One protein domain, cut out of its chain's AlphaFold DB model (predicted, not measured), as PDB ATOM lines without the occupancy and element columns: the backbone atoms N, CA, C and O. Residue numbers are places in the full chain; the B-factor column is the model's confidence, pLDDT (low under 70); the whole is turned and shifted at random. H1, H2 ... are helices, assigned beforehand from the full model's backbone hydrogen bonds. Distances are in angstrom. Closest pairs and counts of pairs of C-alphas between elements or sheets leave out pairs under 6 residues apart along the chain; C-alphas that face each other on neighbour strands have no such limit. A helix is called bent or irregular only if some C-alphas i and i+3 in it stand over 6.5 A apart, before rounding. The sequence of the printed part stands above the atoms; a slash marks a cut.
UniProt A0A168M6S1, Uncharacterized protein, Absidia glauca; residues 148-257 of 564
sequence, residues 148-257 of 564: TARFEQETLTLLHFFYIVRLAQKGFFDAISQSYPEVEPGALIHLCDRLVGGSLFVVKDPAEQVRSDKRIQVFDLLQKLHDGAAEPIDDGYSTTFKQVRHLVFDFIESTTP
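AT A GLANCE: This is residues 148 to 257 of the 564 residues of an uncharacterized protein of Absidia glauca (UniProt A0A168M6S1). What shape do the four helices make? H2 and H3 form a long helical hairpin that opens as a V from its turn at residues 205 to 207, and the kinked H1 crosses the open end, touching both. H4 packs on residues 157 to 164 of H1 and on the last residues of H3. How large is it, and of what class? The printed part has 110 residues with four named helices, H1 to H4 in that order, and no named strand; it is all helix. It is compact, with a radius of gyration of the C-alphas of 14.4 A and spans of 43 by 33 by 27 A.

IN THESE COORDINATES: Where does the first helix run? H1 holds residues 148 to 179, 33.5 A from first to last C-alpha, and begins at C-alpha 148, (-32.933, -1.230, 35.077). It has a kink of 117 degrees near residue 172 and is irregular, with C-alphas 170 and 173 8.0 A apart. Where do the others lie? H2 holds residues 185 to 204, 28.4 A, and H3 residues 208 to 227, 28.2 A. H4 holds residues 241 to 255, 21.0 A, and ends at C-alpha 255, (-36.952, -24.468, 26.045).

HOW THE PARTS SIT: What does H1 touch? Residues 162 to 177 alone touch H2, a helical hairpin at a steep tilt of 45 degrees, opposite ways; the closest C-alphas, of Phe 173 and Pro 185, are 6.2 A apart. Residues 154 to 158 alone touch H3, about perpendicular at 75 degrees, with the C-alphas of Glu 154 and His 226 closest at 5.8 A. Residues 157 to 164 alone touch H4, about perpendicular at 85 degrees, with the C-alphas of Phe 161 and Val 248 closest at 6.2 A. How do H2, H3 and H4 stand? H2 and H3 touch as a helical hairpin at a shallow tilt of 35.0 degrees, only just short of steep, opposite ways; the closest C-alphas, of Val 202 and Arg 211, are 4.4 A apart. H3 and H4 touch at a steep tilt of 61 degrees, the same way, closest at the C-alphas of Leu 225 and Phe 241, 5.2 A. Are the helix backbones regular in their N and O pairs? Every O i to N i+4 pair is within hydrogen-bond range in H2, H3 and H4, and 23 of 28 are in H1.

THE WHOLE: How far apart are the extremes? The two C-alphas farthest apart, of Ala 207 and Pro 257, are 47.1 A apart. Which links are long, and is anything cut? The link from H3 to H4, residues 228 to 240, is long; the other two are tight, and the printed part has no cut. Where is confidence low? The mean pLDDT of the printed part is 92.5, and residue 257 is under 70.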
ATOM      1  N   THR A 148     -32.222  -0.841  36.304       85.00
ATOM      2  CA  THR A 148     -32.933  -1.230  35.077       85.00
ATOM      3  C   THR A 148     -32.696  -2.698  34.737       85.00
ATOM      4  O   THR A 148     -33.662  -3.409  34.491       85.00
ATOM      5  N   ALA A 149     -31.451  -3.175  34.799       88.88
ATOM      6  CA  ALA A 149     -31.126  -4.574  34.529       88.88
ATOM      7  C   ALA A 149     -31.795  -5.527  35.534       88.88
ATOM      8  O   ALA A 149     -32.333  -6.558  35.137       88.88
ATOM      9  N   ARG A 150     -31.826  -5.168  36.826       88.50
ATOM     10  CA  ARG A 150     -32.567  -5.927  37.846       88.50
ATOM     11  C   ARG A 150     -34.056  -5.986  37.537       88.50
ATOM     12  O   ARG A 150     -34.639  -7.061  37.539       88.50
ATOM     13  N   PHE A 151     -34.656  -4.842  37.221       88.25
ATOM     14  CA  PHE A 151     -36.075  -4.771  36.893       88.25
ATOM     15  C   PHE A 151     -36.426  -5.602  35.648       88.25
ATOM     16  O   PHE A 151     -37.464  -6.262  35.608       88.25
ATOM     17  N   GLU A 152     -35.558  -5.599  34.633       89.88
ATOM     18  CA  GLU A 152     -35.700  -6.446  33.446       89.88
ATOM     19  C   GLU A 152     -35.650  -7.936  33.808       89.88
ATOM     20  O   GLU A 152     -36.498  -8.701  33.348       89.88
ATOM     21  N   GLN A 153     -34.715  -8.344  34.673       90.12
ATOM     22  CA  GLN A 153     -34.611  -9.723  35.160       90.12
ATOM     23  C   GLN A 153     -35.843 -10.146  35.966       90.12
ATOM     24  O   GLN A 153     -36.428 -11.184  35.669       90.12
ATOM     25  N   GLU A 154     -36.291  -9.328  36.918       89.69
ATOM     26  CA  GLU A 154     -37.506  -9.568  37.707       89.69
ATOM     27  C   GLU A 154     -38.742  -9.716  36.808       89.69
ATOM     28  O   GLU A 154     -39.535 -10.647  36.969       89.69
ATOM     29  N   THR A 155     -38.879  -8.840  35.807       90.44
ATOM     30  CA  THR A 155     -39.977  -8.888  34.830       90.44
ATOM     31  C   THR A 155     -39.934 -10.174  34.007       90.44
ATOM     32  O   THR A 155     -40.970 -10.793  33.759       90.44
ATOM     33  N   LEU A 156     -38.741 -10.598  33.593       90.56
ATOM     34  CA  LEU A 156     -38.539 -11.816  32.822       90.56
ATOM     35  C   LEU A 156     -38.828 -13.069  33.661       90.56
ATOM     36  O   LEU A 156     -39.517 -13.969  33.186       90.56
ATOM     37  N   THR A 157     -38.382 -13.125  34.919       90.88
ATOM     38  CA  THR A 157     -38.734 -14.209  35.851       90.88
ATOM     39  C   THR A 157     -40.246 -14.300  36.042       90.88
ATOM     40  O   THR A 157     -40.811 -15.391  35.956       90.88
ATOM     41  N   LEU A 158     -40.917 -13.160  36.225       93.00
ATOM     42  CA  LEU A 158     -42.370 -13.104  36.363       93.00
ATOM     43  C   LEU A 158     -43.095 -13.608  35.106       93.00
ATOM     44  O   LEU A 158     -44.068 -14.355  35.206       93.00
ATOM     45  N   LEU A 159     -42.622 -13.226  33.918       93.75
ATOM     46  CA  LEU A 159     -43.209 -13.666  32.654       93.75
ATOM     47  C   LEU A 159     -43.115 -15.190  32.488       93.75
ATOM     48  O   LEU A 159     -44.101 -15.832  32.125       93.75
ATOM     49  N   HIS A 160     -41.955 -15.772  32.790       91.81
ATOM     50  CA  HIS A 160     -41.765 -17.220  32.730       91.81
ATOM     51  C   HIS A 160     -42.604 -17.959  33.772       91.81
ATOM     52  O   HIS A 160     -43.207 -18.984  33.453       91.81
ATOM     53  N   PHE A 161     -42.722 -17.411  34.982       93.88
ATOM     54  CA  PHE A 161     -43.623 -17.951  35.993       93.88
ATOM     55  C   PHE A 161     -45.076 -18.002  35.488       93.88
ATOM     56  O   PHE A 161     -45.713 -19.054  35.553       93.88
ATOM     57  N   PHE A 162     -45.594 -16.918  34.898       94.06
ATOM     58  CA  PHE A 162     -46.947 -16.929  34.325       94.06
ATOM     59  C   PHE A 162     -47.102 -17.908  33.161       94.06
ATOM     60  O   PHE A 162     -48.166 -18.510  33.004       94.06
ATOM     61  N   TYR A 163     -46.055 -18.102  32.359       91.69
ATOM     62  CA  TYR A 163     -46.063 -19.107  31.304       91.69
ATOM     63  C   TYR A 163     -46.213 -20.525  31.870       91.69
ATOM     64  O   TYR A 163     -47.058 -21.287  31.399       91.69
ATOM     65  N   ILE A 164     -45.474 -20.853  32.931       89.62
ATOM     66  CA  ILE A 164     -45.594 -22.136  33.635       89.62
ATOM     67  C   ILE A 164     -47.001 -22.321  34.192       89.62
ATOM     68  O   ILE A 164     -47.621 -23.350  33.936       89.62
ATOM     69  N   VAL A 165     -47.550 -21.316  34.880       91.12
ATOM     70  CA  VAL A 165     -48.928 -21.378  35.396       91.12
ATOM     71  C   VAL A 165     -49.923 -21.604  34.254       91.12
ATOM     72  O   VAL A 165     -50.854 -22.397  34.388       91.12
ATOM     73  N   ARG A 166     -49.715 -20.971  33.093       88.69
ATOM     74  CA  ARG A 166     -50.566 -21.155  31.913       88.69
ATOM     75  C   ARG A 166     -50.476 -22.566  31.330       88.69
ATOM     76  O   ARG A 166     -51.503 -23.109  30.925       88.69
ATOM     77  N   LEU A 167     -49.287 -23.163  31.275       86.38
ATOM     78  CA  LEU A 167     -49.131 -24.572  30.898       86.38
ATOM     79  C   LEU A 167     -49.866 -25.466  31.887       86.38
ATOM     80  O   LEU A 167     -50.618 -26.358  31.508       86.38
ATOM     81  N   ALA A 168     -49.720 -25.174  33.163       84.88
ATOM     82  CA  ALA A 168     -50.335 -25.947  34.208       84.88
ATOM     83  C   ALA A 168     -51.880 -25.916  34.118       84.88
ATOM     84  O   ALA A 168     -52.522 -26.966  34.110       84.88
ATOM     85  N   GLN A 169     -52.470 -24.741  33.859       85.00
ATOM     86  CA  GLN A 169     -53.900 -24.570  33.543       85.00
ATOM     87  C   GLN A 169     -54.370 -25.363  32.312       85.00
ATOM     88  O   GLN A 169     -55.542 -25.720  32.222       85.00
ATOM     89  N   LYS A 170     -53.481 -25.641  31.352       88.06
ATOM     90  CA  LYS A 170     -53.778 -26.468  30.171       88.06
ATOM     91  C   LYS A 170     -53.731 -27.977  30.457       88.06
ATOM     92  O   LYS A 170     -53.854 -28.762  29.522       88.06
ATOM     93  N   GLY A 171     -53.559 -28.385  31.716       88.75
ATOM     94  CA  GLY A 171     -53.498 -29.789  32.126       88.75
ATOM     95  C   GLY A 171     -52.085 -30.370  32.170       88.75
ATOM     96  O   GLY A 171     -51.931 -31.573  32.329       88.75
ATOM     97  N   PHE A 172     -51.037 -29.543  32.063       89.31
ATOM     98  CA  PHE A 172     -49.649 -30.015  32.168       89.31
ATOM     99  C   PHE A 172     -49.144 -30.128  33.620       89.31
ATOM    100  O   PHE A 172     -47.967 -30.418  33.828       89.31
ATOM    101  N   PHE A 173     -50.003 -29.926  34.629       89.31
ATOM    102  CA  PHE A 173     -49.617 -30.062  36.040       89.31
ATOM    103  C   PHE A 173     -49.077 -31.452  36.380       89.31
ATOM    104  O   PHE A 173     -48.086 -31.543  37.097       89.31
ATOM    105  N   ASP A 174     -49.654 -32.518  35.824       90.75
ATOM    106  CA  ASP A 174     -49.185 -33.880  36.087       90.75
ATOM    107  C   ASP A 174     -47.744 -34.072  35.605       90.75
ATOM    108  O   ASP A 174     -46.900 -34.573  36.339       90.75
ATOM    109  N   ALA A 175     -47.419 -33.582  34.407       89.38
ATOM    110  CA  ALA A 175     -46.063 -33.662  33.870       89.38
ATOM    111  C   ALA A 175     -45.063 -32.818  34.683       89.38
ATOM    112  O   ALA A 175     -43.934 -33.251  34.929       89.38
ATOM    113  N   ILE A 176     -45.486 -31.626  35.120       89.12
ATOM    114  CA  ILE A 176     -44.671 -30.748  35.965       89.12
ATOM    115  C   ILE A 176     -44.422 -31.408  37.325       89.12
ATOM    116  O   ILE A 176     -43.273 -31.501  37.736       89.12
ATOM    117  N   SER A 177     -45.457 -31.928  37.984       91.25
ATOM    118  CA  SER A 177     -45.345 -32.593  39.291       91.25
ATOM    119  C   SER A 177     -44.529 -33.889  39.240       91.25
ATOM    120  O   SER A 177     -43.799 -34.191  40.176       91.25
ATOM    121  N   GLN A 178     -44.574 -34.629  38.126       93.38
ATOM    122  CA  GLN A 178     -43.711 -35.798  37.919       93.38
ATOM    123  C   GLN A 178     -42.235 -35.410  37.786       93.38
ATOM    124  O   GLN A 178     -41.365 -36.133  38.266       93.38
ATOM    125  N   SER A 179     -41.953 -34.281  37.132       93.56
ATOM    126  CA  SER A 179     -40.583 -33.790  36.928       93.56
ATOM    127  C   SER A 179     -40.040 -33.067  38.167       93.56
ATOM    128  O   SER A 179     -38.845 -33.122  38.440       93.56
ATOM    129  N   TYR A 180     -40.925 -32.419  38.927       95.69
ATOM    130  CA  TYR A 180     -40.620 -31.616  40.108       95.69
ATOM    131  C   TYR A 180     -41.566 -31.999  41.258       95.69
ATOM    132  O   TYR A 180     -42.491 -31.247  41.566       95.69
ATOM    133  N   PRO A 181     -41.348 -33.153  41.915       95.38
ATOM    134  CA  PRO A 181     -42.252 -33.657  42.955       95.38
ATOM    135  C   PRO A 181     -42.304 -32.772  44.206       95.38
ATOM    136  O   PRO A 181     -43.265 -32.835  44.963       95.38
ATOM    137  N   GLU A 182     -41.288 -31.934  44.421       96.38
ATOM    138  CA  GLU A 182     -41.252 -30.961  45.520       96.38
ATOM    139  C   GLU A 182     -42.106 -29.709  45.245       96.38
ATOM    140  O   GLU A 182     -42.369 -28.910  46.148       96.38
ATOM    141  N   VAL A 183     -42.523 -29.506  43.989       96.12
ATOM    142  CA  VAL A 183     -43.342 -28.364  43.583       96.12
ATOM    143  C   VAL A 183     -44.799 -28.792  43.501       96.12
ATOM    144  O   VAL A 183     -45.238 -29.453  42.562       96.12
ATOM    145  N   GLU A 184     -45.572 -28.355  44.484       94.75
ATOM    146  CA  GLU A 184     -46.996 -28.605  44.572       94.75
ATOM    147  C   GLU A 184     -47.749 -27.713  43.569       94.75
ATOM    148  O   GLU A 184     -47.638 -26.480  43.612       94.75
ATOM    149  N   PRO A 185     -48.580 -28.300  42.690       92.25
ATOM    150  CA  PRO A 185     -49.436 -27.566  41.762       92.25
ATOM    151  C   PRO A 185     -50.245 -26.436  42.406       92.25
ATOM    152  O   PRO A 185     -50.292 -25.318  41.892       92.25
ATOM    153  N   GLY A 186     -50.853 -26.726  43.561       93.25
ATOM    154  CA  GLY A 186     -51.676 -25.773  44.301       93.25
ATOM    155  C   GLY A 186     -50.893 -24.541  44.751       93.25
ATOM    156  O   GLY A 186     -51.426 -23.436  44.691       93.25
ATOM    157  N   ALA A 187     -49.616 -24.706  45.106       95.62
ATOM    158  CA  ALA A 187     -48.763 -23.608  45.545       95.62
ATOM    159  C   ALA A 187     -48.472 -22.620  44.401       95.62
ATOM    160  O   ALA A 187     -48.488 -21.406  44.606       95.62
ATOM    161  N   LEU A 188     -48.271 -23.127  43.176       95.12
ATOM    162  CA  LEU A 188     -48.076 -22.296  41.979       95.12
ATOM    163  C   LEU A 188     -49.332 -21.484  41.637       95.12
ATOM    164  O   LEU A 188     -49.229 -20.295  41.325       95.12
ATOM    165  N   ILE A 189     -50.511 -22.110  41.713       93.06
ATOM    166  CA  ILE A 189     -51.799 -21.433  41.486       93.06
ATOM    167  C   ILE A 189     -51.998 -20.348  42.542       93.06
ATOM    168  O   ILE A 189     -52.243 -19.197  42.197       93.06
ATOM    169  N   HIS A 190     -51.807 -20.692  43.814       95.19
ATOM    170  CA  HIS A 190     -51.980 -19.763  44.921       95.19
ATOM    171  C   HIS A 190     -51.023 -18.560  44.836       95.19
ATOM    172  O   HIS A 190     -51.441 -17.413  45.016       95.19
ATOM    173  N   LEU A 191     -49.752 -18.785  44.485       96.50
ATOM    174  CA  LEU A 191     -48.798 -17.700  44.244       96.50
ATOM    175  C   LEU A 191     -49.255 -16.790  43.093       96.50
ATOM    176  O   LEU A 191     -49.197 -15.564  43.212       96.50
ATOM    177  N   CYS A 192     -49.746 -17.374  41.996       95.38
ATOM    178  CA  CYS A 192     -50.301 -16.618  40.876       95.38
ATOM    179  C   CYS A 192     -51.510 -15.779  41.303       95.38
ATOM    180  O   CYS A 192     -51.571 -14.591  40.984       95.38
ATOM    181  N   ASP A 193     -52.435 -16.357  42.066       94.81
ATOM    182  CA  ASP A 193     -53.623 -15.666  42.561       94.81
ATOM    183  C   ASP A 193     -53.262 -14.520  43.508       94.81
ATOM    184  O   ASP A 193     -53.847 -13.440  43.413       94.81
ATOM    185  N   ARG A 194     -52.245 -14.679  44.363       95.69
ATOM    186  CA  ARG A 194     -51.743 -13.582  45.206       95.69
ATOM    187  C   ARG A 194     -51.125 -12.451  44.390       95.69
ATOM    188  O   ARG A 194     -51.404 -11.283  44.672       95.69
ATOM    189  N   LEU A 195     -50.326 -12.766  43.371       95.56
ATOM    190  CA  LEU A 195     -49.707 -11.760  42.499       95.56
ATOM    191  C   LEU A 195     -50.759 -11.016  41.665       95.56
ATOM    192  O   LEU A 195     -50.809  -9.782  41.674       95.56
ATOM    193  N   VAL A 196     -51.634 -11.752  40.976       93.75
ATOM    194  CA  VAL A 196     -52.682 -11.183  40.120       93.75
ATOM    195  C   VAL A 196     -53.734 -10.481  40.968       93.75
ATOM    196  O   VAL A 196     -54.015  -9.304  40.740       93.75
ATOM    197  N   GLY A 197     -54.268 -11.151  41.986       93.00
ATOM    198  CA  GLY A 197     -55.242 -10.593  42.919       93.00
ATOM    199  C   GLY A 197     -54.711  -9.330  43.587       93.00
ATOM    200  O   GLY A 197     -55.341  -8.276  43.489       93.00
ATOM    201  N   GLY A 198     -53.507  -9.387  44.164       92.12
ATOM    202  CA  GLY A 198     -52.842  -8.228  44.755       92.12
ATOM    203  C   GLY A 198     -52.707  -7.064  43.771       92.12
ATOM    204  O   GLY A 198     -53.059  -5.931  44.107       92.12
ATOM    205  N   SER A 199     -52.293  -7.331  42.529       91.00
ATOM    206  CA  SER A 199     -52.171  -6.296  41.493       91.00
ATOM    207  C   SER A 199     -53.514  -5.656  41.107       91.00
ATOM    208  O   SER A 199     -53.581  -4.445  40.884       91.00
ATOM    209  N   LEU A 200     -54.609  -6.426  41.101       91.94
ATOM    210  CA  LEU A 200     -55.953  -5.913  40.831       91.94
ATOM    211  C   LEU A 200     -56.435  -4.978  41.946       91.94
ATOM    212  O   LEU A 200     -57.015  -3.930  41.645       91.94
ATOM    213  N   PHE A 201     -56.151  -5.303  43.213       89.81
ATOM    214  CA  PHE A 201     -56.462  -4.422  44.347       89.81
ATOM    215  C   PHE A 201     -55.701  -3.096  44.265       89.81
ATOM    216  O   PHE A 201     -56.287  -2.041  44.497       89.81
ATOM    217  N   VAL A 202     -54.432  -3.116  43.838       90.44
ATOM    218  CA  VAL A 202     -53.630  -1.892  43.645       90.44
ATOM    219  C   VAL A 202     -54.269  -0.927  42.638       90.44
ATOM    220  O   VAL A 202     -54.045   0.280  42.727       90.44
ATOM    221  N   VAL A 203     -55.067  -1.424  41.689       89.62
ATOM    222  CA  VAL A 203     -55.729  -0.598  40.668       89.62
ATOM    223  C   VAL A 203     -57.153  -0.213  41.066       89.62
ATOM    224  O   VAL A 203     -57.562   0.923  40.826       89.62
ATOM    225  N   LYS A 204     -57.920  -1.143  41.643       93.19
ATOM    226  CA  LYS A 204     -59.369  -0.983  41.834       93.19
ATOM    227  C   LYS A 204     -59.774  -0.420  43.193       93.19
ATOM    228  O   LYS A 204     -60.876   0.113  43.300       93.19
ATOM    229  N   ASP A 205     -58.931  -0.533  44.216       91.12
ATOM    230  CA  ASP A 205     -59.332  -0.158  45.571       91.12
ATOM    231  C   ASP A 205     -59.413   1.378  45.739       91.12
ATOM    232  O   ASP A 205     -58.454   2.094  45.417       91.12
ATOM    233  N   PRO A 206     -60.537   1.938  46.229       91.88
ATOM    234  CA  PRO A 206     -60.655   3.376  46.462       91.88
ATOM    235  C   PRO A 206     -59.684   3.898  47.535       91.88
ATOM    236  O   PRO A 206     -59.266   5.060  47.464       91.88
ATOM    237  N   ALA A 207     -59.297   3.074  48.513       95.88
ATOM    238  CA  ALA A 207     -58.435   3.477  49.614       95.88
ATOM    239  C   ALA A 207     -56.950   3.438  49.211       95.88
ATOM    240  O   ALA A 207     -56.386   2.388  48.914       95.88
ATOM    241  N   GLU A 208     -56.274   4.594  49.241       93.88
ATOM    242  CA  GLU A 208     -54.841   4.685  48.898       93.88
ATOM    243  C   GLU A 208     -53.965   3.828  49.822       93.88
ATOM    244  O   GLU A 208     -52.983   3.262  49.357       93.88
ATOM    245  N   GLN A 209     -54.337   3.699  51.098       95.19
ATOM    246  CA  GLN A 209     -53.583   2.906  52.070       95.19
ATOM    247  C   GLN A 209     -53.638   1.407  51.751       95.19
ATOM    248  O   GLN A 209     -52.605   0.751  51.688       95.19
ATOM    249  N   VAL A 210     -54.817   0.879  51.409       93.88
ATOM    250  CA  VAL A 210     -54.936  -0.524  50.983       93.88
ATOM    251  C   VAL A 210     -54.158  -0.756  49.686       93.88
ATOM    252  O   VAL A 210     -53.448  -1.753  49.557       93.88
ATOM    253  N   ARG A 211     -54.194   0.201  48.746       94.12
ATOM    254  CA  ARG A 211     -53.380   0.135  47.522       94.12
ATOM    255  C   ARG A 211     -51.880   0.140  47.806       94.12
ATOM    256  O   ARG A 211     -51.154  -0.580  47.122       94.12
ATOM    257  N   SER A 212     -51.396   0.941  48.758       95.19
ATOM    258  CA  SER A 212     -49.975   0.938  49.121       95.19
ATOM    259  C   SER A 212     -49.566  -0.372  49.780       95.19
ATOM    260  O   SER A 212     -48.544  -0.933  49.395       95.19
ATOM    261  N   ASP A 213     -50.386  -0.896  50.687       95.50
ATOM    262  CA  ASP A 213     -50.077  -2.118  51.433       95.50
ATOM    263  C   ASP A 213     -50.076  -3.335  50.499       95.50
ATOM    264  O   ASP A 213     -49.123  -4.114  50.482       95.50
ATOM    265  N   LYS A 214     -51.083  -3.444  49.621       95.44
ATOM    266  CA  LYS A 214     -51.140  -4.498  48.595       95.44
ATOM    267  C   LYS A 214     -50.012  -4.388  47.582       95.44
ATOM    268  O   LYS A 214     -49.477  -5.404  47.152       95.44
ATOM    269  N   ARG A 215     -49.596  -3.170  47.232       94.25
ATOM    270  CA  ARG A 215     -48.432  -2.962  46.367       94.25
ATOM    271  C   ARG A 215     -47.161  -3.495  47.023       94.25
ATOM    272  O   ARG A 215     -46.403  -4.182  46.352       94.25
ATOM    273  N   ILE A 216     -46.939  -3.190  48.302       95.69
ATOM    274  CA  ILE A 216     -45.774  -3.683  49.051       95.69
ATOM    275  C   ILE A 216     -45.791  -5.213  49.100       95.69
ATOM    276  O   ILE A 216     -44.779  -5.822  48.784       95.69
ATOM    277  N   GLN A 217     -46.942  -5.826  49.392       95.62
ATOM    278  CA  GLN A 217     -47.092  -7.287  49.407       95.62
ATOM    279  C   GLN A 217     -46.738  -7.926  48.054       95.62
ATOM    280  O   GLN A 217     -45.991  -8.897  48.011       95.62
ATOM    281  N   VAL A 218     -47.230  -7.373  46.939       95.44
ATOM    282  CA  VAL A 218     -46.915  -7.896  45.597       95.44
ATOM    283  C   VAL A 218     -45.426  -7.759  45.280       95.44
ATOM    284  O   VAL A 218     -44.832  -8.702  44.765       95.44
ATOM    285  N   PHE A 219     -44.812  -6.613  45.592       94.56
ATOM    286  CA  PHE A 219     -43.376  -6.428  45.370       94.56
ATOM    287  C   PHE A 219     -42.526  -7.349  46.243       94.56
ATOM    288  O   PHE A 219     -41.537  -7.878  45.751       94.56
ATOM    289  N   ASP A 220     -42.918  -7.579  47.494       96.56
ATOM    290  CA  ASP A 220     -42.221  -8.505  48.386       96.56
ATOM    291  C   ASP A 220     -42.268  -9.942  47.843       96.56
ATOM    292  O   ASP A 220     -41.238 -10.599  47.725       96.56
ATOM    293  N   LEU A 221     -43.439 -10.402  47.387       96.44
ATOM    294  CA  LEU A 221     -43.580 -11.715  46.747       96.44
ATOM    295  C   LEU A 221     -42.751 -11.838  45.461       96.44
ATOM    296  O   LEU A 221     -42.113 -12.867  45.239       96.44
ATOM    297  N   LEU A 222     -42.734 -10.797  44.621       95.31
ATOM    298  CA  LEU A 222     -41.909 -10.761  43.409       95.31
ATOM    299  C   LEU A 222     -40.420 -10.822  43.737       95.31
ATOM    300  O   LEU A 222     -39.690 -11.575  43.097       95.31
ATOM    301  N   GLN A 223     -39.984 -10.074  44.749       95.12
ATOM    302  CA  GLN A 223     -38.600 -10.080  45.203       95.12
ATOM    303  C   GLN A 223     -38.212 -11.465  45.730       95.12
ATOM    304  O   GLN A 223     -37.184 -11.999  45.328       95.12
ATOM    305  N   LYS A 224     -39.057 -12.094  46.558       97.50
ATOM    306  CA  LYS A 224     -38.829 -13.456  47.070       97.50
ATOM    307  C   LYS A 224     -38.753 -14.494  45.954       97.50
ATOM    308  O   LYS A 224     -37.880 -15.362  45.995       97.50
ATOM    309  N   LEU A 225     -39.622 -14.390  44.946       96.75
ATOM    310  CA  LEU A 225     -39.593 -15.246  43.760       96.75
ATOM    311  C   LEU A 225     -38.311 -15.034  42.942       96.75
ATOM    312  O   LEU A 225     -37.653 -16.005  42.570       96.75
ATOM    313  N   HIS A 226     -37.936 -13.779  42.691       95.19
ATOM    314  CA  HIS A 226     -36.731 -13.432  41.942       95.19
ATOM    315  C   HIS A 226     -35.452 -13.843  42.672       95.19
ATOM    316  O   HIS A 226     -34.530 -14.341  42.038       95.19
ATOM    317  N   ASP A 227     -35.378 -13.670  43.988       95.81
ATOM    318  CA  ASP A 227     -34.200 -14.037  44.774       95.81
ATOM    319  C   ASP A 227     -34.166 -15.543  45.070       95.81
ATOM    320  O   ASP A 227     -33.102 -16.106  45.332       95.81
ATOM    321  N   GLY A 228     -35.301 -16.234  44.933       96.81
ATOM    322  CA  GLY A 228     -35.431 -17.657  45.231       96.81
ATOM    323  C   GLY A 228     -35.302 -17.910  46.725       96.81
ATOM    324  O   GLY A 228     -34.472 -18.715  47.148       96.81
ATOM    325  N   ALA A 229     -36.088 -17.183  47.521       97.81
ATOM    326  CA  ALA A 229     -36.090 -17.316  48.971       97.81
ATOM    327  C   ALA A 229     -36.334 -18.777  49.399       97.81
ATOM    328  O   ALA A 229     -37.122 -19.503  48.793       97.81
ATOM    329  N   ALA A 230     -35.676 -19.214  50.472       97.81
ATOM    330  CA  ALA A 230     -35.875 -20.554  51.037       97.81
ATOM    331  C   ALA A 230     -37.180 -20.680  51.855       97.81
ATOM    332  O   ALA A 230     -37.401 -21.689  52.516       97.81
ATOM    333  N   GLU A 231     -38.019 -19.646  51.836       97.88
ATOM    334  CA  GLU A 231     -39.303 -19.606  52.528       97.88
ATOM    335  C   GLU A 231     -40.378 -20.358  51.724       97.88
ATOM    336  O   GLU A 231     -40.346 -20.318  50.485       97.88
ATOM    337  N   PRO A 232     -41.331 -21.031  52.396       97.88
ATOM    338  CA  PRO A 232     -42.517 -21.569  51.741       97.88
ATOM    339  C   PRO A 232     -43.380 -20.435  51.169       97.88
ATOM    340  O   PRO A 232     -43.361 -19.307  51.664       97.88
ATOM    341  N   ILE A 233     -44.133 -20.731  50.108       97.12
ATOM    342  CA  ILE A 233     -44.995 -19.744  49.431       97.12
ATOM    343  C   ILE A 233     -46.097 -19.214  50.355       97.12
ATOM    344  O   ILE A 233     -46.434 -18.028  50.296       97.12
ATOM    345  N   ASP A 234     -46.680 -20.097  51.166       96.88
ATOM    346  CA  ASP A 234     -47.675 -19.757  52.180       96.88
ATOM    347  C   ASP A 234     -47.752 -20.847  53.255       96.88
ATOM    348  O   ASP A 234     -47.265 -21.965  53.050       96.88
ATOM    349  N   ASP A 235     -48.407 -20.525  54.369       92.88
ATOM    350  CA  ASP A 235     -48.670 -21.451  55.469       92.88
ATOM    351  C   ASP A 235     -49.619 -22.567  55.000       92.88
ATOM    352  O   ASP A 235     -50.838 -22.416  54.977       92.88
ATOM    353  N   GLY A 236     -49.052 -23.694  54.572       95.94
ATOM    354  CA  GLY A 236     -49.811 -24.842  54.063       95.94
ATOM    355  C   GLY A 236     -49.195 -25.518  52.843       95.94
ATOM    356  O   GLY A 236     -49.579 -26.641  52.531       95.94
ATOM    357  N   TYR A 237     -48.219 -24.879  52.197       97.19
ATOM    358  CA  TYR A 237     -47.471 -25.475  51.093       97.19
ATOM    359  C   TYR A 237     -46.055 -25.835  51.534       97.19
ATOM    360  O   TYR A 237     -45.383 -25.050  52.205       97.19
ATOM    361  N   SER A 238     -45.574 -27.007  51.118       97.44
ATOM    362  CA  SER A 238     -44.165 -27.381  51.313       97.44
ATOM    363  C   SER A 238     -43.238 -26.707  50.288       97.44
ATOM    364  O   SER A 238     -42.031 -26.585  50.506       97.44
ATOM    365  N   THR A 239     -43.814 -26.222  49.186       97.50
ATOM    366  CA  THR A 239     -43.090 -25.588  48.086       97.50
ATOM    367  C   THR A 239     -42.538 -24.217  48.464       97.50
ATOM    368  O   THR A 239     -43.262 -23.316  48.895       97.50
ATOM    369  N   THR A 240     -41.244 -24.042  48.220       98.38
ATOM    370  CA  THR A 240     -40.481 -22.817  48.489       98.38
ATOM    371  C   THR A 240     -40.296 -21.958  47.241       98.38
ATOM    372  O   THR A 240     -40.291 -22.461  46.112       98.38
ATOM    373  N   PHE A 241     -40.055 -20.652  47.417       97.94
ATOM    374  CA  PHE A 241     -39.739 -19.760  46.289       97.94
ATOM    375  C   PHE A 241     -38.483 -20.205  45.529       97.94
ATOM    376  O   PHE A 241     -38.420 -20.076  44.306       97.94
ATOM    377  N   LYS A 242     -37.500 -20.780  46.231       97.75
ATOM    378  CA  LYS A 242     -36.293 -21.364  45.635       97.75
ATOM    379  C   LYS A 242     -36.618 -22.470  44.629       97.75
ATOM    380  O   LYS A 242     -36.053 -22.470  43.538       97.75
ATOM    381  N   GLN A 243     -37.521 -23.386  44.977       97.31
ATOM    382  CA  GLN A 243     -37.924 -24.488  44.095       97.31
ATOM    383  C   GLN A 243     -38.690 -23.974  42.875       97.31
ATOM    384  O   GLN A 243     -38.404 -24.396  41.758       97.31
ATOM    385  N   VAL A 244     -39.598 -23.007  43.053       96.81
ATOM    386  CA  VAL A 244     -40.297 -22.383  41.916       96.81
ATOM    387  C   VAL A 244     -39.317 -21.680  40.985       96.81
ATOM    388  O   VAL A 244     -39.415 -21.819  39.769       96.81
ATOM    389  N   ARG A 245     -38.341 -20.955  41.536       95.94
ATOM    390  CA  ARG A 245     -37.301 -20.291  40.746       95.94
ATOM    391  C   ARG A 245     -36.449 -21.297  39.966       95.94
ATOM    392  O   ARG A 245     -36.156 -21.049  38.801       95.94
ATOM    393  N   HIS A 246     -36.075 -22.415  40.588       96.06
ATOM    394  CA  HIS A 246     -35.342 -23.495  39.924       96.06
ATOM    395  C   HIS A 246     -36.150 -24.080  38.767       96.06
ATOM    396  O   HIS A 246     -35.658 -24.147  37.649       96.06
ATOM    397  N   LEU A 247     -37.427 -24.384  39.010       95.19
ATOM    398  CA  LEU A 247     -38.347 -24.844  37.978       95.19
ATOM    399  C   LEU A 247     -38.441 -23.841  36.820       95.19
ATOM    400  O   LEU A 247     -38.425 -24.250  35.665       95.19
ATOM    401  N   VAL A 248     -38.516 -22.537  37.107       93.62
ATOM    402  CA  VAL A 248     -38.530 -21.486  36.076       93.62
ATOM    403  C   VAL A 248     -37.257 -21.519  35.231       93.62
ATOM    404  O   VAL A 248     -37.356 -21.484  34.007       93.62
ATOM    405  N   PHE A 249     -36.077 -21.600  35.847       92.56
ATOM    406  CA  PHE A 249     -34.815 -21.618  35.104       92.56
ATOM    407  C   PHE A 249     -34.607 -22.901  34.313       92.56
ATOM    408  O   PHE A 249     -34.320 -22.808  33.124       92.56
ATOM    409  N   ASP A 250     -34.843 -24.066  34.911       93.00
ATOM    410  CA  ASP A 250     -34.750 -25.347  34.207       93.00
ATOM    411  C   ASP A 250     -35.703 -25.381  33.009       93.00
ATOM    412  O   ASP A 250     -35.376 -25.882  31.929       93.00
ATOM    413  N   PHE A 251     -36.896 -24.803  33.180       87.25
ATOM    414  CA  PHE A 251     -37.877 -24.681  32.114       87.25
ATOM    415  C   PHE A 251     -37.381 -23.796  30.964       87.25
ATOM    416  O   PHE A 251     -37.562 -24.130  29.792       87.25
ATOM    417  N   ILE A 252     -36.729 -22.678  31.274       86.62
ATOM    418  CA  ILE A 252     -36.139 -21.793  30.264       86.62
ATOM    419  C   ILE A 252     -34.975 -22.490  29.563       86.62
ATOM    420  O   ILE A 252     -34.951 -22.529  28.338       86.62
ATOM    421  N   GLU A 253     -34.043 -23.072  30.315       87.81
ATOM    422  CA  GLU A 253     -32.839 -23.708  29.768       87.81
ATOM    423  C   GLU A 253     -33.180 -24.864  28.824       87.81
ATOM    424  O   GLU A 253     -32.561 -25.022  27.773       87.81
ATOM    425  N   SER A 254     -34.218 -25.630  29.150       82.94
ATOM    426  CA  SER A 254     -34.716 -26.708  28.291       82.94
ATOM    427  C   SER A 254     -35.534 -26.220  27.089       82.94
ATOM    428  O   SER A 254     -35.571 -26.914  26.072       82.94
ATOM    429  N   THR A 255     -36.167 -25.039  27.160       72.12
ATOM    430  CA  THR A 255     -36.952 -24.468  26.045       72.12
ATOM    431  C   THR A 255     -36.176 -23.550  25.131       72.12
ATOM    432  O   THR A 255     -36.610 -23.354  23.999       72.12
ATOM    433  N   THR A 256     -35.039 -23.009  25.562       71.06
ATOM    434  CA  THR A 256     -34.081 -22.390  24.657       71.06
ATOM    435  C   THR A 256     -33.357 -23.512  23.925       71.06
ATOM    436  O   THR A 256     -32.449 -24.114  24.500       71.06
ATOM    437  N   PRO A 257     -33.722 -23.845  22.668       60.69
ATOM    438  CA  PRO A 257     -32.868 -24.711  21.876       60.69
ATOM    439  C   PRO A 257     -31.470 -24.097  21.899       60.69
ATOM    440  O   PRO A 257     -31.332 -22.880  21.773       60.69
TER     441      PRO A 257